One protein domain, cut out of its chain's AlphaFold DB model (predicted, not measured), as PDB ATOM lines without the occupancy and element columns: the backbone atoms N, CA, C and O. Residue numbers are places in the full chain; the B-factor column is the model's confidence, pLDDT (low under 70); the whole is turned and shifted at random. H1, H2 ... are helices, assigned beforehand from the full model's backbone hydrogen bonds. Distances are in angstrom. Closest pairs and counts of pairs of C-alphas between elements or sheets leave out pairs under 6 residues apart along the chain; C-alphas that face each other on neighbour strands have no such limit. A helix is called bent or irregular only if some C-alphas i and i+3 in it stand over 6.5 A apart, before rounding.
ATOM      1  N   PRO A 188     -54.908-126.242  19.612       64.94
ATOM      2  CA  PRO A 188     -54.889-125.162  18.628       64.94
ATOM      3  C   PRO A 188     -54.018-123.960  19.016       64.94
ATOM      4  O   PRO A 188     -53.358-123.395  18.146       64.94
ATOM      5  N   ASP A 189     -53.970-123.583  20.297       60.94
ATOM      6  CA  ASP A 189     -53.131-122.480  20.782       60.94
ATOM      7  C   ASP A 189     -51.648-122.861  20.787       60.94
ATOM      8  O   ASP A 189     -50.802-122.044  20.417       60.94
ATOM      9  N   PHE A 190     -51.324-124.112  21.134       59.31
ATOM     10  CA  PHE A 190     -49.962-124.633  21.004       59.31
ATOM     11  C   PHE A 190     -49.516-124.649  19.540       59.31
ATOM     12  O   PHE A 190     -48.449-124.132  19.215       59.31
ATOM     13  N   MET A 191     -50.345-125.183  18.640       66.94
ATOM     14  CA  MET A 191     -50.051-125.236  17.208       66.94
ATOM     15  C   MET A 191     -49.898-123.845  16.600       66.94
ATOM     16  O   MET A 191     -49.006-123.626  15.774       66.94
ATOM     17  N   LEU A 192     -50.720-122.886  17.031       72.50
ATOM     18  CA  LEU A 192     -50.582-121.486  16.658       72.50
ATOM     19  C   LEU A 192     -49.242-120.918  17.128       72.50
ATOM     20  O   LEU A 192     -48.485-120.387  16.316       72.50
ATOM     21  N   ALA A 193     -48.928-121.062  18.414       64.12
ATOM     22  CA  ALA A 193     -47.687-120.566  18.982       64.12
ATOM     23  C   ALA A 193     -46.467-121.199  18.313       64.12
ATOM     24  O   ALA A 193     -45.554-120.478  17.921       64.12
ATOM     25  N   ALA A 194     -46.459-122.518  18.111       62.38
ATOM     26  CA  ALA A 194     -45.390-123.240  17.429       62.38
ATOM     27  C   ALA A 194     -45.222-122.773  15.973       62.38
ATOM     28  O   ALA A 194     -44.097-122.557  15.525       62.38
ATOM     29  N   SER A 195     -46.324-122.531  15.253       73.50
ATOM     30  CA  SER A 195     -46.296-122.012  13.877       73.50
ATOM     31  C   SER A 195     -45.722-120.598  13.807       73.50
ATOM     32  O   SER A 195     -44.821-120.334  13.009       73.50
ATOM     33  N   VAL A 196     -46.199-119.697  14.674       77.25
ATOM     34  CA  VAL A 196     -45.660-118.332  14.796       77.25
ATOM     35  C   VAL A 196     -44.180-118.396  15.152       77.25
ATOM     36  O   VAL A 196     -43.373-117.717  14.528       77.25
ATOM     37  N   SER A 197     -43.798-119.274  16.077       70.56
ATOM     38  CA  SER A 197     -42.409-119.456  16.496       70.56
ATOM     39  C   SER A 197     -41.498-119.921  15.379       70.56
ATOM     40  O   SER A 197     -40.444-119.325  15.153       70.56
ATOM     41  N   GLY A 198     -41.923-120.944  14.637       71.19
ATOM     42  CA  GLY A 198     -41.204-121.427  13.468       71.19
ATOM     43  C   GLY A 198     -40.989-120.310  12.448       71.19
ATOM     44  O   GLY A 198     -39.878-120.137  11.957       71.19
ATOM     45  N   PHE A 199     -42.014-119.494  12.196       83.31
ATOM     46  CA  PHE A 199     -41.925-118.357  11.282       83.31
ATOM     47  C   PHE A 199     -41.017-117.226  11.792       83.31
ATOM     48  O   PHE A 199     -40.154-116.753  11.059       83.31
ATOM     49  N   ILE A 200     -41.118-116.822  13.060       80.12
ATOM     50  CA  ILE A 200     -40.202-115.829  13.646       80.12
ATOM     51  C   ILE A 200     -38.754-116.329  13.606       80.12
ATOM     52  O   ILE A 200     -37.822-115.551  13.368       80.12
ATOM     53  N   LYS A 201     -38.542-117.635  13.787       77.00
ATOM     54  CA  LYS A 201     -37.221-118.241  13.659       77.00
ATOM     55  C   LYS A 201     -36.650-118.060  12.250       77.00
ATOM     56  O   LYS A 201     -35.498-117.649  12.134       77.00
ATOM     57  N   THR A 202     -37.436-118.276  11.190       83.50
ATOM     58  CA  THR A 202     -36.937-118.080   9.813       83.50
ATOM     59  C   THR A 202     -36.514-116.630   9.557       83.50
ATOM     60  O   THR A 202     -35.486-116.395   8.923       83.50
ATOM     61  N   ILE A 203     -37.242-115.658  10.118       89.19
ATOM     62  CA  ILE A 203     -36.896-114.233  10.032       89.19
ATOM     63  C   ILE A 203     -35.597-113.944  10.794       89.19
ATOM     64  O   ILE A 203     -34.694-113.296  10.267       89.19
ATOM     65  N   THR A 204     -35.485-114.411  12.039       82.19
ATOM     66  CA  THR A 204     -34.340-114.105  12.915       82.19
ATOM     67  C   THR A 204     -33.051-114.823  12.520       82.19
ATOM     68  O   THR A 204     -31.969-114.280  12.755       82.19
ATOM     69  N   ASP A 205     -33.139-115.999  11.895       80.56
ATOM     70  CA  ASP A 205     -31.989-116.692  11.307       80.56
ATOM     71  C   ASP A 205     -31.411-115.895  10.122       80.56
ATOM     72  O   ASP A 205     -30.195-115.863   9.932       80.56
ATOM     73  N   ALA A 206     -32.269-115.208   9.358       86.00
ATOM     74  CA  ALA A 206     -31.879-114.393   8.208       86.00
ATOM     75  C   ALA A 206     -31.554-112.925   8.559       86.00
ATOM     76  O   ALA A 206     -30.882-112.244   7.783       86.00
ATOM     77  N   ASN A 207     -32.020-112.413   9.705       89.69
ATOM     78  CA  ASN A 207     -31.926-110.999  10.072       89.69
ATOM     79  C   ASN A 207     -31.449-110.809  11.524       89.69
ATOM     80  O   ASN A 207     -32.227-110.817  12.485       89.69
ATOM     81  N   PHE A 208     -30.138-110.599  11.678       88.00
ATOM     82  CA  PHE A 208     -29.497-110.408  12.983       88.00
ATOM     83  C   PHE A 208     -30.030-109.193  13.777       88.00
ATOM     84  O   PHE A 208     -30.267-109.347  14.977       88.00
ATOM     85  N   PRO A 209     -30.278-108.013  13.172       91.44
ATOM     86  CA  PRO A 209     -30.936-106.903  13.868       91.44
ATOM     87  C   PRO A 209     -32.288-107.265  14.497       91.44
ATOM     88  O   PRO A 209     -32.503-106.970  15.673       91.44
ATOM     89  N   ILE A 210     -33.171-107.963  13.770       90.19
ATOM     90  CA  ILE A 210     -34.471-108.403  14.310       90.19
ATOM     91  C   ILE A 210     -34.274-109.386  15.468       90.19
ATOM     92  O   ILE A 210     -34.947-109.287  16.495       90.19
ATOM     93  N   LYS A 211     -33.300-110.298  15.352       85.00
ATOM     94  CA  LYS A 211     -32.939-111.211  16.445       85.00
ATOM     95  C   LYS A 211     -32.549-110.447  17.712       85.00
ATOM     96  O   LYS A 211     -32.974-110.819  18.800       85.00
ATOM     97  N   GLN A 212     -31.768-109.375  17.590       84.75
ATOM     98  CA  GLN A 212     -31.371-108.554  18.735       84.75
ATOM     99  C   GLN A 212     -32.543-107.747  19.314       84.75
ATOM    100  O   GLN A 212     -32.667-107.680  20.536       84.75
ATOM    101  N   LEU A 213     -33.430-107.215  18.466       86.44
ATOM    102  CA  LEU A 213     -34.653-106.525  18.890       86.44
ATOM    103  C   LEU A 213     -35.529-107.432  19.766       86.44
ATOM    104  O   LEU A 213     -35.867-107.066  20.888       86.44
ATOM    105  N   LEU A 214     -35.847-108.640  19.292       79.56
ATOM    106  CA  LEU A 214     -36.700-109.584  20.028       79.56
ATOM    107  C   LEU A 214     -36.064-110.057  21.342       79.56
ATOM    108  O   LEU A 214     -36.765-110.301  22.320       79.56
ATOM    109  N   ARG A 215     -34.729-110.145  21.393       76.81
ATOM    110  CA  ARG A 215     -33.997-110.456  22.630       76.81
ATOM    111  C   ARG A 215     -34.088-109.328  23.658       76.81
ATOM    112  O   ARG A 215     -34.211-109.612  24.847       76.81
ATOM    113  N   ALA A 216     -34.012-108.077  23.209       75.88
ATOM    114  CA  ALA A 216     -34.092-106.900  24.072       75.88
ATOM    115  C   ALA A 216     -35.532-106.589  24.521       75.88
ATOM    116  O   ALA A 216     -35.735-106.096  25.629       75.88
ATOM    117  N   HIS A 217     -36.529-106.916  23.694       76.50
ATOM    118  CA  HIS A 217     -37.938-106.581  23.909       76.50
ATOM    119  C   HIS A 217     -38.813-107.836  23.872       76.50
ATOM    120  O   HIS A 217     -39.602-108.055  22.955       76.50
ATOM    121  N   GLN A 218     -38.673-108.670  24.904       68.81
ATOM    122  CA  GLN A 218     -39.332-109.978  24.984       68.81
ATOM    123  C   GLN A 218     -40.860-109.884  24.860       68.81
ATOM    124  O   GLN A 218     -41.477-110.748  24.244       68.81
ATOM    125  N   TRP A 219     -41.463-108.803  25.365       74.94
ATOM    126  CA  TRP A 219     -42.905-108.552  25.304       74.94
ATOM    127  C   TRP A 219     -43.472-108.504  23.875       74.94
ATOM    128  O   TRP A 219     -44.674-108.684  23.706       74.94
ATOM    129  N   ILE A 220     -42.651-108.303  22.835       80.62
ATOM    130  CA  ILE A 220     -43.122-108.297  21.441       80.62
ATOM    131  C   ILE A 220     -43.742-109.649  21.082       80.62
ATOM    132  O   ILE A 220     -44.792-109.706  20.455       80.62
ATOM    133  N   TYR A 221     -43.117-110.743  21.504       76.56
ATOM    134  CA  TYR A 221     -43.484-112.088  21.076       76.56
ATOM    135  C   TYR A 221     -44.928-112.506  21.404       76.56
ATOM    136  O   TYR A 221     -45.641-112.903  20.480       76.56
ATOM    137  N   PRO A 222     -45.405-112.405  22.664       66.81
ATOM    138  CA  PRO A 222     -46.792-112.725  22.996       66.81
ATOM    139  C   PRO A 222     -47.773-111.847  22.214       66.81
ATOM    140  O   PRO A 222     -48.782-112.354  21.737       66.81
ATOM    141  N   ASN A 223     -47.427-110.584  21.956       79.12
ATOM    142  CA  ASN A 223     -48.261-109.687  21.156       79.12
ATOM    143  C   ASN A 223     -48.348-110.097  19.678       79.12
ATOM    144  O   ASN A 223     -49.390-109.909  19.055       79.12
ATOM    145  N   LEU A 224     -47.298-110.704  19.110       86.00
ATOM    146  CA  LEU A 224     -47.377-111.288  17.767       86.00
ATOM    147  C   LEU A 224     -48.313-112.500  17.744       86.00
ATOM    148  O   LEU A 224     -49.115-112.623  16.825       86.00
ATOM    149  N   ILE A 225     -48.247-113.378  18.751       79.06
ATOM    150  CA  ILE A 225     -49.166-114.524  18.854       79.06
ATOM    151  C   ILE A 225     -50.611-114.029  18.970       79.06
ATOM    152  O   ILE A 225     -51.479-114.518  18.248       79.06
ATOM    153  N   ASP A 226     -50.862-113.045  19.833       77.69
ATOM    154  CA  ASP A 226     -52.194-112.477  20.040       77.69
ATOM    155  C   ASP A 226     -52.736-111.822  18.769       77.69
ATOM    156  O   ASP A 226     -53.876-112.087  18.382       77.69
ATOM    157  N   PHE A 227     -51.904-111.049  18.063       88.31
ATOM    158  CA  PHE A 227     -52.250-110.481  16.761       88.31
ATOM    159  C   PHE A 227     -52.653-111.572  15.764       88.31
ATOM    160  O   PHE A 227     -53.715-111.489  15.147       88.31
ATOM    161  N   ILE A 228     -51.852-112.632  15.640       88.94
ATOM    162  CA  ILE A 228     -52.138-113.744  14.730       88.94
ATOM    163  C   ILE A 228     -53.429-114.474  15.117       88.94
ATOM    164  O   ILE A 228     -54.229-114.807  14.239       88.94
ATOM    165  N   ARG A 229     -53.666-114.684  16.416       83.62
ATOM    166  CA  ARG A 229     -54.897-115.304  16.924       83.62
ATOM    167  C   ARG A 229     -56.126-114.490  16.519       83.62
ATOM    168  O   ARG A 229     -57.108-115.057  16.049       83.62
ATOM    169  N   GLN A 230     -56.059-113.170  16.673       84.25
ATOM    170  CA  GLN A 230     -57.173-112.261  16.393       84.25
ATOM    171  C   GLN A 230     -57.415-112.038  14.893       84.25
ATOM    172  O   GLN A 230     -58.524-111.680  14.508       84.25
ATOM    173  N   ASN A 231     -56.416-112.292  14.041       88.19
ATOM    174  CA  ASN A 231     -56.474-112.006  12.604       88.19
ATOM    175  C   ASN A 231     -56.527-113.272  11.727       88.19
ATOM    176  O   ASN A 231     -56.102-113.257  10.572       88.19
ATOM    177  N   GLY A 232     -57.060-114.382  12.248       87.88
ATOM    178  CA  GLY A 232     -57.345-115.575  11.441       87.88
ATOM    179  C   GLY A 232     -56.133-116.468  11.148       87.88
ATOM    180  O   GLY A 232     -56.122-117.179  10.144       87.88
ATOM    181  N   GLY A 233     -55.118-116.456  12.015       88.19
ATOM    182  CA  GLY A 233     -53.975-117.368  11.942       88.19
ATOM    183  C   GLY A 233     -52.836-116.889  11.036       88.19
ATOM    184  O   GLY A 233     -52.831-115.771  10.530       88.19
ATOM    185  N   LEU A 234     -51.809-117.725  10.867       89.44
ATOM    186  CA  LEU A 234     -50.547-117.349  10.213       89.44
ATOM    187  C   LEU A 234     -50.617-117.434   8.674       89.44
ATOM    188  O   LEU A 234     -49.862-118.168   8.035       89.44
ATOM    189  N   ASN A 235     -51.547-116.694   8.076       94.44
ATOM    190  CA  ASN A 235     -51.668-116.541   6.623       94.44
ATOM    191  C   ASN A 235     -50.618-115.559   6.052       94.44
ATOM    192  O   ASN A 235     -49.892-114.906   6.800       94.44
ATOM    193  N   SER A 236     -50.536-115.450   4.721       95.31
ATOM    194  CA  SER A 236     -49.543-114.609   4.037       95.31
ATOM    195  C   SER A 236     -49.630-113.124   4.404       95.31
ATOM    196  O   SER A 236     -48.596-112.480   4.564       95.31
ATOM    197  N   ASP A 237     -50.837-112.579   4.573       94.56
ATOM    198  CA  ASP A 237     -51.028-111.161   4.904       94.56
ATOM    199  C   ASP A 237     -50.490-110.854   6.302       94.56
ATOM    200  O   ASP A 237     -49.728-109.906   6.505       94.56
ATOM    201  N   ASN A 238     -50.790-111.730   7.255       95.69
ATOM    202  CA  ASN A 238     -50.307-111.614   8.620       95.69
ATOM    203  C   ASN A 238     -48.793-111.861   8.744       95.69
ATOM    204  O   ASN A 238     -48.117-111.199   9.534       95.69
ATOM    205  N   GLN A 239     -48.238-112.777   7.947       96.06
ATOM    206  CA  GLN A 239     -46.788-112.966   7.837       96.06
ATOM    207  C   GLN A 239     -46.101-111.690   7.331       96.06
ATOM    208  O   GLN A 239     -45.114-111.245   7.922       96.06
ATOM    209  N   ASN A 240     -46.651-111.067   6.284       96.75
ATOM    210  CA  ASN A 240     -46.156-109.798   5.755       96.75
ATOM    211  C   ASN A 240     -46.231-108.683   6.806       96.75
ATOM    212  O   ASN A 240     -45.276-107.923   6.950       96.75
ATOM    213  N   ALA A 241     -47.311-108.627   7.589       96.94
ATOM    214  CA  ALA A 241     -47.461-107.650   8.663       96.94
ATOM    215  C   ALA A 241     -46.424-107.804   9.781       96.94
ATOM    216  O   ALA A 241     -45.826-106.815  10.206       96.94
ATOM    217  N   ILE A 242     -46.136-109.037  10.208       96.94
ATOM    218  CA  ILE A 242     -45.065-109.312  11.177       96.94
ATOM    219  C   ILE A 242     -43.707-108.874  10.621       96.94
ATOM    220  O   ILE A 242     -42.959-108.178  11.309       96.94
ATOM    221  N   ILE A 243     -43.375-109.275   9.388       96.88
ATOM    222  CA  ILE A 243     -42.095-108.918   8.757       96.88
ATOM    223  C   ILE A 243     -41.961-107.398   8.682       96.88
ATOM    224  O   ILE A 243     -40.922-106.849   9.059       96.88
ATOM    225  N   PHE A 244     -43.019-106.716   8.242       97.69
ATOM    226  CA  PHE A 244     -43.062-105.264   8.164       97.69
ATOM    227  C   PHE A 244     -42.834-104.622   9.536       97.69
ATOM    228  O   PHE A 244     -41.940-103.786   9.670       97.69
ATOM    229  N   ALA A 245     -43.566-105.042  10.569       97.81
ATOM    230  CA  ALA A 245     -43.428-104.481  11.908       97.81
ATOM    231  C   ALA A 245     -42.018-104.682  12.479       97.81
ATOM    232  O   ALA A 245     -41.365-103.716  12.878       97.81
ATOM    233  N   LEU A 246     -41.497-105.911  12.445       96.31
ATOM    234  CA  LEU A 246     -40.173-106.232  12.987       96.31
ATOM    235  C   LEU A 246     -39.037-105.505  12.264       96.31
ATOM    236  O   LEU A 246     -38.039-105.155  12.894       96.31
ATOM    237  N   THR A 247     -39.196-105.236  10.969       96.06
ATOM    238  CA  THR A 247     -38.199-104.502  10.179       96.06
ATOM    239  C   THR A 247     -38.113-103.025  10.579       96.06
ATOM    240  O   THR A 247     -37.029-102.446  10.529       96.06
ATOM    241  N   HIS A 248     -39.220-102.412  11.013       97.00
ATOM    242  CA  HIS A 248     -39.286-100.965  11.262       97.00
ATOM    243  C   HIS A 248     -39.227-100.570  12.743       97.00
ATOM    244  O   HIS A 248     -38.774 -99.469  13.053       97.00
ATOM    245  N   LEU A 249     -39.618-101.454  13.667       96.44
ATOM    246  CA  LEU A 249     -39.708-101.162  15.109       96.44
ATOM    247  C   LEU A 249     -38.448-100.538  15.708       96.44
ATOM    248  O   LEU A 249     -38.529 -99.574  16.468       96.44
ATOM    249  N   ASN A 250     -37.276-101.066  15.354       94.50
ATOM    250  CA  ASN A 250     -36.025-100.599  15.939       94.50
ATOM    251  C   ASN A 250     -35.761 -99.109  15.645       94.50
ATOM    252  O   ASN A 250     -35.215 -98.412  16.497       94.50
ATOM    253  N   ALA A 251     -36.183 -98.601  14.481       96.12
ATOM    254  CA  ALA A 251     -36.024 -97.187  14.141       96.12
ATOM    255  C   ALA A 251     -36.840 -96.286  15.083       96.12
ATOM    256  O   ALA A 251     -36.320 -95.288  15.577       96.12
ATOM    257  N   PHE A 252     -38.076 -96.678  15.397       97.06
ATOM    258  CA  PHE A 252     -38.931 -95.968  16.348       97.06
ATOM    259  C   PHE A 252     -38.359 -95.992  17.765       97.06
ATOM    260  O   PHE A 252     -38.324 -94.969  18.441       97.06
ATOM    261  N   PHE A 253     -37.863 -97.149  18.210       94.62
ATOM    262  CA  PHE A 253     -37.361 -97.307  19.577       94.62
ATOM    263  C   PHE A 253     -36.102 -96.473  19.833       94.62
ATOM    264  O   PHE A 253     -35.877 -96.029  20.954       94.62
ATOM    265  N   GLN A 254     -35.302 -96.229  18.794       93.62
ATOM    266  CA  GLN A 254     -34.115 -95.376  18.866       93.62
ATOM    267  C   GLN A 254     -34.434 -93.873  18.916       93.62
ATOM    268  O   GLN A 254     -33.562 -93.099  19.299       93.62
ATOM    269  N   HIS A 255     -35.653 -93.463  18.552       95.00
ATOM    270  CA  HIS A 255     -36.082 -92.058  18.506       95.00
ATOM    271  C   HIS A 255     -37.085 -91.708  19.613       95.00
ATOM    272  O   HIS A 255     -37.819 -90.730  19.504       95.00
ATOM    273  N   ILE A 256     -37.120 -92.490  20.694       92.94
ATOM    274  CA  ILE A 256     -37.911 -92.141  21.877       92.94
ATOM    275  C   ILE A 256     -37.307 -90.875  22.512       92.94
ATOM    276  O   ILE A 256     -36.098 -90.849  22.756       92.94
ATOM    277  N   PRO A 257     -38.107 -89.825  22.778       93.88
ATOM    278  CA  PRO A 257     -37.614 -88.606  23.406       93.88
ATOM    279  C   PRO A 257     -37.010 -88.860  24.789       93.88
ATOM    280  O   PRO A 257     -37.559 -89.607  25.597       93.88
ATOM    281  N   ASN A 258     -35.878 -88.215  25.078       92.50
ATOM    282  CA  ASN A 258     -35.162 -88.384  26.350       92.50
ATOM    283  C   ASN A 258     -35.909 -87.789  27.556       92.50
ATOM    284  O   ASN A 258     -35.563 -88.089  28.696       92.50
ATOM    285  N   ASP A 259     -36.867 -86.896  27.311       94.50
ATOM    286  CA  ASP A 259     -37.710 -86.246  28.314       94.50
ATOM    287  C   ASP A 259     -38.954 -87.066  28.682       94.50
ATOM    288  O   ASP A 259     -39.661 -86.700  29.621       94.50
ATOM    289  N   TRP A 260     -39.217 -88.176  27.986       91.06
ATOM    290  CA  TRP A 260     -40.292 -89.093  28.349       91.06
ATOM    291  C   TRP A 260     -39.901 -89.980  29.527       91.06
ATOM    292  O   TRP A 260     -38.777 -90.480  29.619       91.06
ATOM    293  N   ASP A 261     -40.861 -90.226  30.415       91.44
ATOM    294  CA  ASP A 261     -40.691 -91.209  31.476       91.44
ATOM    295  C   ASP A 261     -40.747 -92.656  30.942       91.44
ATOM    296  O   ASP A 261     -41.089 -92.933  29.785       91.44
ATOM    297  N   ILE A 262     -40.396 -93.609  31.809       78.62
ATOM    298  CA  ILE A 262     -40.334 -95.037  31.464       78.62
ATOM    299  C   ILE A 262     -41.695 -95.563  30.978       78.62
ATOM    300  O   ILE A 262     -41.739 -96.393  30.069       78.62
ATOM    301  N   ASN A 263     -42.800 -95.079  31.549       80.12
ATOM    302  CA  ASN A 263     -44.143 -95.536  31.200       80.12
ATOM    303  C   ASN A 263     -44.576 -94.976  29.841       80.12
ATOM    304  O   ASN A 263     -45.112 -95.717  29.021       80.12
ATOM    305  N   GLN A 264     -44.298 -93.700  29.574       82.38
ATOM    306  CA  GLN A 264     -44.546 -93.061  28.281       82.38
ATOM    307  C   GLN A 264     -43.771 -93.764  27.165       82.38
ATOM    308  O   GLN A 264     -44.347 -94.117  26.133       82.38
ATOM    309  N   GLY A 265     -42.482 -94.041  27.397       85.12
ATOM    310  CA  GLY A 265     -41.648 -94.802  26.471       85.12
ATOM    311  C   GLY A 265     -42.203 -96.202  26.200       85.12
ATOM    312  O   GLY A 265     -42.367 -96.581  25.041       85.12
ATOM    313  N   ALA A 266     -42.552 -96.954  27.247       80.88
ATOM    314  CA  ALA A 266     -43.109 -98.301  27.109       80.88
ATOM    315  C   ALA A 266     -44.454 -98.309  26.359       80.88
ATOM    316  O   ALA A 266     -44.650 -99.120  25.450       80.88
ATOM    317  N   GLN A 267     -45.354 -97.373  26.678       84.25
ATOM    318  CA  GLN A 267     -46.644 -97.242  26.000       84.25
ATOM    319  C   GLN A 267     -46.461 -96.916  24.515       84.25
ATOM    320  O   GLN A 267     -47.132 -97.496  23.662       84.25
ATOM    321  N   TYR A 268     -45.532 -96.019  24.185       92.06
ATOM    322  CA  TYR A 268     -45.233 -95.693  22.797       92.06
ATOM    323  C   TYR A 268     -44.673 -96.883  22.025       92.06
ATOM    324  O   TYR A 268     -45.098 -97.131  20.897       92.06
ATOM    325  N   GLN A 269     -43.756 -97.644  22.626       92.38
ATOM    326  CA  GLN A 269     -43.214 -98.853  22.010       92.38
ATOM    327  C   GLN A 269     -44.321 -99.862  21.690       92.38
ATOM    328  O   GLN A 269     -44.387-100.376  20.571       92.38
ATOM    329  N   PHE A 270     -45.220-100.095  22.648       87.31
ATOM    330  CA  PHE A 270     -46.371-100.976  22.476       87.31
ATOM    331  C   PHE A 270     -47.316-100.487  21.371       87.31
ATOM    332  O   PHE A 270     -47.617-101.228  20.434       87.31
ATOM    333  N   ASN A 271     -47.722 -99.216  21.419       89.00
ATOM    334  CA  ASN A 271     -48.613 -98.628  20.419       89.00
ATOM    335  C   ASN A 271     -47.986 -98.640  19.015       89.00
ATOM    336  O   ASN A 271     -48.685 -98.867  18.031       89.00
ATOM    337  N   THR A 272     -46.666 -98.465  18.919       96.06
ATOM    338  CA  THR A 272     -45.922 -98.552  17.656       96.06
ATOM    339  C   THR A 272     -45.968 -99.965  17.072       96.06
ATOM    340  O   THR A 272     -46.216-100.114  15.876       96.06
ATOM    341  N   LEU A 273     -45.769-101.008  17.892       95.12
ATOM    342  CA  LEU A 273     -45.922-102.398  17.440       95.12
ATOM    343  C   LEU A 273     -47.316-102.617  16.854       95.12
ATOM    344  O   LEU A 273     -47.444-103.110  15.736       95.12
ATOM    345  N   MET A 274     -48.347-102.196  17.586       92.00
ATOM    346  CA  MET A 274     -49.731-102.375  17.158       92.00
ATOM    347  C   MET A 274     -50.050-101.593  15.882       92.00
ATOM    348  O   MET A 274     -50.690-102.146  14.987       92.00
ATOM    349  N   TYR A 275     -49.556-100.359  15.749       93.88
ATOM    350  CA  TYR A 275     -49.691 -99.567  14.527       93.88
ATOM    351  C   TYR A 275     -49.091-100.290  13.316       93.88
ATOM    352  O   TYR A 275     -49.774-100.448  12.304       93.88
ATOM    353  N   LEU A 276     -47.847-100.764  13.421       95.88
ATOM    354  CA  LEU A 276     -47.145-101.398  12.303       95.88
ATOM    355  C   LEU A 276     -47.770-102.739  11.899       95.88
ATOM    356  O   LEU A 276     -47.823-103.046  10.711       95.88
ATOM    357  N   LEU A 277     -48.276-103.516  12.863       94.12
ATOM    358  CA  LEU A 277     -48.981-104.771  12.581       94.12
ATOM    359  C   LEU A 277     -50.293-104.540  11.818       94.12
ATOM    360  O   LEU A 277     -50.618-105.299  10.910       94.12
ATOM    361  N   HIS A 278     -51.034-103.481  12.146       90.31
ATOM    362  CA  HIS A 278     -52.321-103.186  11.504       90.31
ATOM    363  C   HIS A 278     -52.205-102.344  10.230       90.31
ATOM    364  O   HIS A 278     -53.189-102.213   9.501       90.31
ATOM    365  N   ASN A 279     -51.026-101.782   9.950       90.56
ATOM    366  CA  ASN A 279     -50.773-100.920   8.796       90.56
ATOM    367  C   ASN A 279     -49.507-101.367   8.035       90.56
ATOM    368  O   ASN A 279     -48.560-100.591   7.893       90.56
ATOM    369  N   PRO A 280     -49.472-102.602   7.496       93.50
ATOM    370  CA  PRO A 280     -48.275-103.159   6.858       93.50
ATOM    371  C   PRO A 280     -47.906-102.507   5.516       93.50
ATOM    372  O   PRO A 280     -46.884-102.836   4.921       93.50
ATOM    373  N   ASN A 281     -48.743-101.585   5.035       90.69
ATOM    374  CA  ASN A 281     -48.585-100.884   3.764       90.69
ATOM    375  C   ASN A 281     -48.266 -99.389   3.943       90.69
ATOM    376  O   ASN A 281     -48.358 -98.633   2.975       90.69
ATOM    377  N   THR A 282     -47.918 -98.937   5.157       92.19
ATOM    378  CA  THR A 282     -47.563 -97.529   5.398       92.19
ATOM    379  C   THR A 282     -46.395 -97.110   4.491       92.19
ATOM    380  O   THR A 282     -45.325 -97.722   4.551       92.19
ATOM    381  N   PRO A 283     -46.550 -96.062   3.657       94.50
ATOM    382  CA  PRO A 283     -45.497 -95.603   2.758       94.50
ATOM    383  C   PRO A 283     -44.200 -95.231   3.487       94.50
ATOM    384  O   PRO A 283     -44.226 -94.592   4.538       94.50
ATOM    385  N   GLN A 284     -43.045 -95.516   2.873       94.50
ATOM    386  CA  GLN A 284     -41.731 -95.240   3.476       94.50
ATOM    387  C   GLN A 284     -41.547 -93.775   3.902       94.50
ATOM    388  O   GLN A 284     -40.925 -93.496   4.925       94.50
ATOM    389  N   ALA A 285     -42.097 -92.827   3.138       94.94
ATOM    390  CA  ALA A 285     -42.036 -91.408   3.483       94.94
ATOM    391  C   ALA A 285     -42.784 -91.095   4.794       94.94
ATOM    392  O   ALA A 285     -42.281 -90.322   5.608       94.94
ATOM    393  N   GLN A 286     -43.933 -91.739   5.023       94.62
ATOM    394  CA  GLN A 286     -44.691 -91.619   6.269       94.62
ATOM    395  C   GLN A 286     -43.953 -92.281   7.432       94.62
ATOM    396  O   GLN A 286     -43.850 -91.677   8.494       94.62
ATOM    397  N   LEU A 287     -43.373 -93.471   7.228       96.19
ATOM    398  CA  LEU A 287     -42.558 -94.144   8.249       96.19
ATOM    399  C   LEU A 287     -41.390 -93.264   8.697       96.19
ATOM    400  O   LEU A 287     -41.205 -93.044   9.890       96.19
ATOM    401  N   ASN A 288     -40.642 -92.709   7.743       96.25
ATOM    402  CA  ASN A 288     -39.521 -91.823   8.042       96.25
ATOM    403  C   ASN A 288     -39.979 -90.581   8.815       96.25
ATOM    404  O   ASN A 288     -39.294 -90.147   9.737       96.25
ATOM    405  N   TRP A 289     -41.129 -90.004   8.459       96.06
ATOM    406  CA  TRP A 289     -41.669 -88.863   9.190       96.06
ATOM    407  C   TRP A 289     -42.093 -89.249  10.614       96.06
ATOM    408  O   TRP A 289     -41.687 -88.578  11.559       96.06
ATOM    409  N   LEU A 290     -42.830 -90.349  10.784       96.62
ATOM    410  CA  LEU A 290     -43.306 -90.833  12.084       96.62
ATOM    411  C   LEU A 290     -42.152 -91.141  13.050       96.62
ATOM    412  O   LEU A 290     -42.218 -90.748  14.212       96.62
ATOM    413  N   VAL A 291     -41.080 -91.777  12.561       97.06
ATOM    414  CA  VAL A 291     -39.862 -92.055  13.347       97.06
ATOM    415  C   VAL A 291     -39.226 -90.764  13.866       97.06
ATOM    416  O   VAL A 291     -38.794 -90.706  15.011       97.06
ATOM    417  N   ASN A 292     -39.191 -89.712  13.045       95.88
ATOM    418  CA  ASN A 292     -38.564 -88.439  13.406       95.88
ATOM    419  C   ASN A 292     -39.485 -87.492  14.199       95.88
ATOM    420  O   ASN A 292     -39.035 -86.434  14.630       95.88
ATOM    421  N   ASN A 293     -40.763 -87.842  14.390       94.94
ATOM    422  CA  ASN A 293     -41.758 -86.996  15.057       94.94
ATOM    423  C   ASN A 293     -42.520 -87.767  16.155       94.94
ATOM    424  O   ASN A 293     -43.753 -87.846  16.118       94.94
ATOM    425  N   PRO A 294     -41.822 -88.314  17.171       94.62
ATOM    426  CA  PRO A 294     -42.422 -89.171  18.200       94.62
ATOM    427  C   PRO A 294     -43.554 -88.490  18.986       94.62
ATOM    428  O   PRO A 294     -44.553 -89.135  19.298       94.62
ATOM    429  N   ASN A 295     -43.454 -87.177  19.230       90.06
ATOM    430  CA  ASN A 295     -44.485 -86.393  19.925       90.06
ATOM    431  C   ASN A 295     -45.816 -86.316  19.162       90.06
ATOM    432  O   ASN A 295     -46.865 -86.203  19.788       90.06
ATOM    433  N   ALA A 296     -45.783 -86.395  17.828       90.75
ATOM    434  CA  ALA A 296     -46.989 -86.474  17.009       90.75
ATOM    435  C   ALA A 296     -47.433 -87.928  16.783       90.75
ATOM    436  O   ALA A 296     -48.623 -88.229  16.778       90.75
ATOM    437  N   ALA A 297     -46.476 -88.845  16.628       93.94
ATOM    438  CA  ALA A 297     -46.752 -90.256  16.384       93.94
ATOM    439  C   ALA A 297     -47.451 -90.938  17.574       93.94
ATOM    440  O   ALA A 297     -48.429 -91.653  17.378       93.94
ATOM    441  N   ALA A 298     -46.988 -90.707  18.807       90.81
ATOM    442  CA  ALA A 298     -47.517 -91.378  19.999       90.81
ATOM    443  C   ALA A 298     -49.042 -91.256  20.178       90.81
ATOM    444  O   ALA A 298     -49.710 -92.287  20.293       90.81
ATOM    445  N   PRO A 299     -49.618 -90.047  20.174       85.00
ATOM    446  CA  PRO A 299     -51.066 -89.874  20.272       85.00
ATOM    447  C   PRO A 299     -51.848 -90.396  19.055       85.00
ATOM    448  O   PRO A 299     -52.948 -90.909  19.239       85.00
ATOM    449  N   LEU A 300     -51.294 -90.343  17.836       86.81
ATOM    450  CA  LEU A 300     -51.922 -90.967  16.658       86.81
ATOM    451  C   LEU A 300     -51.957 -92.498  16.769       86.81
ATOM    452  O   LEU A 300     -52.918 -93.136  16.356       86.81
ATOM    453  N   PHE A 301     -50.925 -93.113  17.345       90.94
ATOM    454  CA  PHE A 301     -50.923 -94.558  17.579       90.94
ATOM    455  C   PHE A 301     -51.864 -94.946  18.724       90.94
ATOM    456  O   PHE A 301     -52.495 -95.999  18.674       90.94
ATOM    457  N   ALA A 302     -51.982 -94.092  19.745       82.50
ATOM    458  CA  ALA A 302     -52.919 -94.297  20.842       82.50
ATOM    459  C   ALA A 302     -54.383 -94.248  20.373       82.50
ATOM    460  O   ALA A 302     -55.188 -95.048  20.845       82.50
ATOM    461  N   SER A 303     -54.744 -93.383  19.416       77.00
ATOM    462  CA  SER A 303     -56.125 -93.341  18.909       77.00
ATOM    463  C   SER A 303     -56.541 -94.658  18.247       77.00
ATOM    464  O   SER A 303     -57.682 -95.079  18.410       77.00
ATOM    465  N   LEU A 304     -55.620 -95.350  17.571       76.62
ATOM    466  CA  LEU A 304     -55.888 -96.639  16.921       76.62
ATOM    467  C   LEU A 304     -56.060 -97.803  17.903       76.62
ATOM    468  O   LEU A 304     -56.663 -98.816  17.551       76.62
ATOM    469  N   GLN A 305     -55.552 -97.674  19.132       73.12
ATOM    470  CA  GLN A 305     -55.864 -98.623  20.204       73.12
ATOM    471  C   GLN A 305     -57.316 -98.492  20.662       73.12
ATOM    472  O   GLN A 305     -57.957 -99.495  20.964       73.12
ATOM    473  N   HIS A 306     -57.814 -97.257  20.733       68.75
ATOM    474  CA  HIS A 306     -59.180 -96.979  21.158       68.75
ATOM    475  C   HIS A 306     -60.198 -97.289  20.060       68.75
ATOM    476  O   HIS A 306     -61.266 -97.817  20.362       68.75
ATOM    477  N   ASP A 307     -59.855 -97.009  18.802       67.94
ATOM    478  CA  ASP A 307     -60.686 -97.318  17.644       67.94
ATOM    479  C   ASP A 307     -59.837 -97.828  16.469       67.94
ATOM    480  O   ASP A 307     -59.100 -97.076  15.836       67.94
ATOM    481  N   ASN A 308     -59.965 -99.111  16.136       69.06
ATOM    482  CA  ASN A 308     -59.258 -99.732  15.011       69.06
ATOM    483  C   ASN A 308     -60.117 -99.788  13.727       69.06
ATOM    484  O   ASN A 308     -59.857-100.611  12.839       69.06
ATOM    485  N   SER A 309     -61.167 -98.964  13.637       72.62
ATOM    486  CA  SER A 309     -62.022 -98.839  12.455       72.62
ATOM    487  C   SER A 309     -61.231 -98.407  11.218       72.62
ATOM    488  O   SER A 309     -60.170 -97.781  11.300       72.62
ATOM    489  N   GLN A 310     -61.753 -98.738  10.032       72.12
ATOM    490  CA  GLN A 310     -61.157 -98.265   8.779       72.12
ATOM    491  C   GLN A 310     -61.166 -96.731   8.705       72.12
ATOM    492  O   GLN A 310     -60.196 -96.142   8.244       72.12
ATOM    493  N   GLU A 311     -62.211 -96.091   9.233       67.00
ATOM    494  CA  GLU A 311     -62.327 -94.635   9.291       67.00
ATOM    495  C   GLU A 311     -61.198 -93.999  10.114       67.00
ATOM    496  O   GLU A 311     -60.538 -93.072   9.641       67.00
ATOM    497  N   ASN A 312     -60.905 -94.526  11.309       72.25
ATOM    498  CA  ASN A 312     -59.820 -93.988  12.128       72.25
ATOM    499  C   ASN A 312     -58.435 -94.266  11.514       72.25
ATOM    500  O   ASN A 312     -57.540 -93.423  11.594       72.25
ATOM    501  N   LYS A 313     -58.250 -95.403  10.828       74.69
ATOM    502  CA  LYS A 313     -57.027 -95.678  10.047       74.69
ATOM    503  C   LYS A 313     -56.834 -94.673   8.914       74.69
ATOM    504  O   LYS A 313     -55.738 -94.127   8.768       74.69
ATOM    505  N   ASP A 314     -57.891 -94.398   8.153       73.38
ATOM    506  CA  ASP A 314     -57.873 -93.418   7.064       73.38
ATOM    507  C   ASP A 314     -57.580 -92.012   7.607       73.38
ATOM    508  O   ASP A 314     -56.765 -91.275   7.042       73.38
ATOM    509  N   PHE A 315     -58.167 -91.665   8.756       75.19
ATOM    510  CA  PHE A 315     -57.893 -90.416   9.456       75.19
ATOM    511  C   PHE A 315     -56.431 -90.306   9.907       75.19
ATOM    512  O   PHE A 315     -55.801 -89.279   9.657       75.19
ATOM    513  N   VAL A 316     -55.851 -91.344  10.518       78.69
ATOM    514  CA  VAL A 316     -54.434 -91.332  10.917       78.69
ATOM    515  C   VAL A 316     -53.522 -91.207   9.695       78.69
ATOM    516  O   VAL A 316     -52.587 -90.404   9.710       78.69
ATOM    517  N   ALA A 317     -53.800 -91.927   8.607       78.38
ATOM    518  CA  ALA A 317     -53.030 -91.807   7.370       78.38
ATOM    519  C   ALA A 317     -53.102 -90.384   6.783       78.38
ATOM    520  O   ALA A 317     -52.086 -89.823   6.352       78.38
ATOM    521  N   TRP A 318     -54.287 -89.771   6.801       82.56
ATOM    522  CA  TRP A 318     -54.481 -88.375   6.418       82.56
ATOM    523  C   TRP A 318     -53.734 -87.408   7.349       82.56
ATOM    524  O   TRP A 318     -53.052 -86.510   6.857       82.56
ATOM    525  N   ALA A 319     -53.799 -87.614   8.665       77.56
ATOM    526  CA  ALA A 319     -53.148 -86.784   9.677       77.56
ATOM    527  C   ALA A 319     -51.632 -86.718   9.459       77.56
ATOM    528  O   ALA A 319     -51.045 -85.633   9.449       77.56
ATOM    529  N   VAL A 320     -51.008 -87.872   9.206       87.44
ATOM    530  CA  VAL A 320     -49.580 -87.951   8.877       87.44
ATOM    531  C   VAL A 320     -49.274 -87.167   7.600       87.44
ATOM    532  O   VAL A 320     -48.373 -86.333   7.598       87.44
ATOM    533  N   ASN A 321     -50.047 -87.370   6.527       81.81
ATOM    534  CA  ASN A 321     -49.849 -86.637   5.271       81.81
ATOM    535  C   ASN A 321     -50.008 -85.120   5.444       81.81
ATOM    536  O   ASN A 321     -49.237 -84.348   4.872       81.81
ATOM    537  N   TYR A 322     -50.985 -84.688   6.239       79.06
ATOM    538  CA  TYR A 322     -51.211 -83.281   6.535       79.06
ATOM    539  C   TYR A 322     -50.013 -82.674   7.268       79.06
ATOM    540  O   TYR A 322     -49.502 -81.638   6.848       79.06
ATOM    541  N   LEU A 323     -49.531 -83.323   8.329       84.44
ATOM    542  CA  LEU A 323     -48.389 -82.846   9.110       84.44
ATOM    543  C   LEU A 323     -47.087 -82.847   8.295       84.44
ATOM    544  O   LEU A 323     -46.290 -81.918   8.400       84.44
ATOM    545  N   MET A 324     -46.901 -83.835   7.415       90.19
ATOM    546  CA  MET A 324     -45.792 -83.858   6.454       90.19
ATOM    547  C   MET A 324     -45.843 -82.679   5.473       90.19
ATOM    548  O   MET A 324     -44.806 -82.094   5.163       90.19
ATOM    549  N   ALA A 325     -47.032 -82.332   4.974       79.25
ATOM    550  CA  ALA A 325     -47.222 -81.227   4.034       79.25
ATOM    551  C   ALA A 325     -47.157 -79.843   4.706       79.25
ATOM    552  O   ALA A 325     -46.913 -78.845   4.029       79.25
ATOM    553  N   ASN A 326     -47.355 -79.778   6.026       77.19
ATOM    554  CA  ASN A 326     -47.418 -78.541   6.797       77.19
ATOM    555  C   ASN A 326     -46.411 -78.565   7.965       77.19
ATOM    556  O   ASN A 326     -46.818 -78.542   9.123       77.19
ATOM    557  N   PRO A 327     -45.088 -78.560   7.698       88.19
ATOM    558  CA  PRO A 327     -44.056 -78.774   8.722       88.19
ATOM    559  C   PRO A 327     -43.981 -77.680   9.801       88.19
ATOM    560  O   PRO A 327     -43.337 -77.879  10.826       88.19
ATOM    561  N   ASN A 328     -44.621 -76.528   9.580       82.31
ATOM    562  CA  ASN A 328     -44.707 -75.446  10.565       82.31
ATOM    563  C   ASN A 328     -45.861 -75.631  11.562       82.31
ATOM    564  O   ASN A 328     -45.947 -74.865  12.515       82.31
ATOM    565  N   VAL A 329     -46.754 -76.597  11.330       71.56
ATOM    566  CA  VAL A 329     -47.870 -76.901  12.229       71.56
ATOM    567  C   VAL A 329     -47.342 -77.763  13.362       71.56
ATOM    568  O   VAL A 329     -46.894 -78.891  13.154       71.56
ATOM    569  N   THR A 330     -47.393 -77.229  14.576       80.12
ATOM    570  CA  THR A 330     -47.019 -77.978  15.773       80.12
ATOM    571  C   THR A 330     -48.029 -79.087  16.052       80.12
ATOM    572  O   THR A 330     -49.202 -79.003  15.683       80.12
ATOM    573  N   TRP A 331     -47.594 -80.126  16.769       79.50
ATOM    574  CA  TRP A 331     -48.512 -81.158  17.247       79.50
ATOM    575  C   TRP A 331     -49.677 -80.562  18.049       79.50
ATOM    576  O   TRP A 331     -50.808 -80.999  17.887       79.50
ATOM    577  N   GLU A 332     -49.426 -79.544  18.876       72.56
ATOM    578  CA  GLU A 332     -50.475 -78.912  19.679       72.56
ATOM    579  C   GLU A 332     -51.503 -78.186  18.803       72.56
ATOM    580  O   GLU A 332     -52.702 -78.315  19.034       72.56
ATOM    581  N   GLU A 333     -51.062 -77.481  17.759       59.69
ATOM    582  CA  GLU A 333     -51.955 -76.861  16.774       59.69
ATOM    583  C   GLU A 333     -52.759 -77.911  16.006       59.69
ATOM    584  O   GLU A 333     -53.980 -77.808  15.940       59.69
ATOM    585  N   PHE A 334     -52.109 -78.965  15.505       72.25
ATOM    586  CA  PHE A 334     -52.789 -80.071  14.833       72.25
ATOM    587  C   PHE A 334     -53.816 -80.741  15.744       72.25
ATOM    588  O   PHE A 334     -54.963 -80.960  15.348       72.25
ATOM    589  N   LYS A 335     -53.423 -81.026  16.988       62.47
ATOM    590  CA  LYS A 335     -54.298 -81.599  18.000       62.47
ATOM    591  C   LYS A 335     -55.489 -80.675  18.219       62.47
ATOM    592  O   LYS A 335     -56.616 -81.127  18.091       62.47
ATOM    593  N   ASN A 336     -55.270 -79.379  18.419       53.91
ATOM    594  CA  ASN A 336     -56.338 -78.385  18.565       53.91
ATOM    595  C   ASN A 336     -57.256 -78.264  17.341       53.91
ATOM    596  O   ASN A 336     -58.430 -77.928  17.489       53.91
ATOM    597  N   TRP A 337     -56.754 -78.514  16.134       52.09
ATOM    598  CA  TRP A 337     -57.548 -78.417  14.909       52.09
ATOM    599  C   TRP A 337     -58.337 -79.690  14.594       52.09
ATOM    600  O   TRP A 337     -59.441 -79.585  14.061       52.09
ATOM    601  N   PHE A 338     -57.795 -80.871  14.913       57.41
ATOM    602  CA  PHE A 338     -58.299 -82.139  14.370       57.41
ATOM    603  C   PHE A 338     -58.527 -83.263  15.395       57.41
ATOM    604  O   PHE A 338     -59.312 -84.166  15.105       57.41
ATOM    605  N   LEU A 339     -57.879 -83.236  16.571       56.00
ATOM    606  CA  LEU A 339     -57.903 -84.338  17.560       56.00
ATOM    607  C   LEU A 339     -58.514 -83.980  18.910       56.00
ATOM    608  O   LEU A 339     -59.139 -84.822  19.535       56.00
ATOM    609  N   ASN A 340     -58.427 -82.717  19.318       49.19
ATOM    610  CA  ASN A 340     -59.260 -82.122  20.357       49.19
ATOM    611  C   ASN A 340     -60.694 -81.917  19.842       49.19
ATOM    612  O   ASN A 340     -61.424 -81.064  20.338       49.19
TER     613      ASN A 340
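Overview. This is residues 188 to 340 of the 538 residues of an uncharacterized protein of Flavobacterium sp. BFFFF2 (UniProt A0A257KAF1). A row of helices is strung along one axis, with the antiparallel hairpin of H4 and H5 in its middle. At one end H1 packs crosswise on H3, and H2 makes a corner with the last residues of H1; on the other side H7 packs on H5, H8 folds back along H7, H6 crosses H8, and H9 is loosely placed at the far end. The printed part has 153 residues, with nine named helices, H1 to H9 in order, and no named strand: all helix. It is compact, with a radius of gyration of the C-alphas of 16.0 A, and spans 48 by 32 by 27 A.

Arrangement. H4, residues 236 to 254, has a kink of 32 degrees near residue 248 and is irregular, with C-alphas 247 and 250 7.3 A apart. It touches H5, residues 262 to 278, in a helical hairpin at a shallow tilt of 29 degrees; the closest C-alphas, of Ala 245 and Leu 276, are 4.8 A apart. With H3, residues 220 to 230, they form an up and down bundle, each helix running against the one before. H1, residues 188 to 206, touches H3 with residues 192 to 196 alone, at a steep tilt of 50 degrees; the closest C-alphas, of Ala 193 and Ile 225, are 6.2 A apart. H2, residues 208 to 216, and H1 touch only at the corner, C-alphas 204 and 211 being closest at 4.8 A. H7, residues 294 to 306, touches H5 at a steep tilt of 64 degrees, the C-alphas of Asn 271 and Phe 301 being closest at 5.5 A. H8, residues 310 to 325, makes a helical hairpin with H7 at a shallow tilt of 11 degrees; their closest C-alphas, of Leu 300 and Val 316, are 6.3 A apart. H6, residues 284 to 292, touches H8 about perpendicular, at 76 degrees, with C-alphas 286 and 320 closest at 6.6 A. H9, residues 331 to 339, is close to H7 but not clearly touching, with C-alphas 296 and 331 closest at 5.5 A. H1 and H9 are apart. Every O i to N i+4 pair is within hydrogen-bond range in H1, H2, H3, H5, H6, H8 and H9, against 12 of 15 in H4 and 5 of 9 in H7.

Along the chain. H4 is 28.8 A long, H1 27.5 A, H5 24.7 A and H8 22.5 A. H1 begins at C-alpha 188, (-54.889, -125.162, 18.628), and H9 ends at C-alpha 339, (-57.903, -84.338, 17.560).

Size, cuts and confidence. The two C-alphas farthest apart, of Pro 188 and Asn 328, are 51.4 A apart. The printed part has no cut and no long link. Mean pLDDT of the printed part is 83.6; 19 residues are under 70, among them 188 to 191 and 335 to 340.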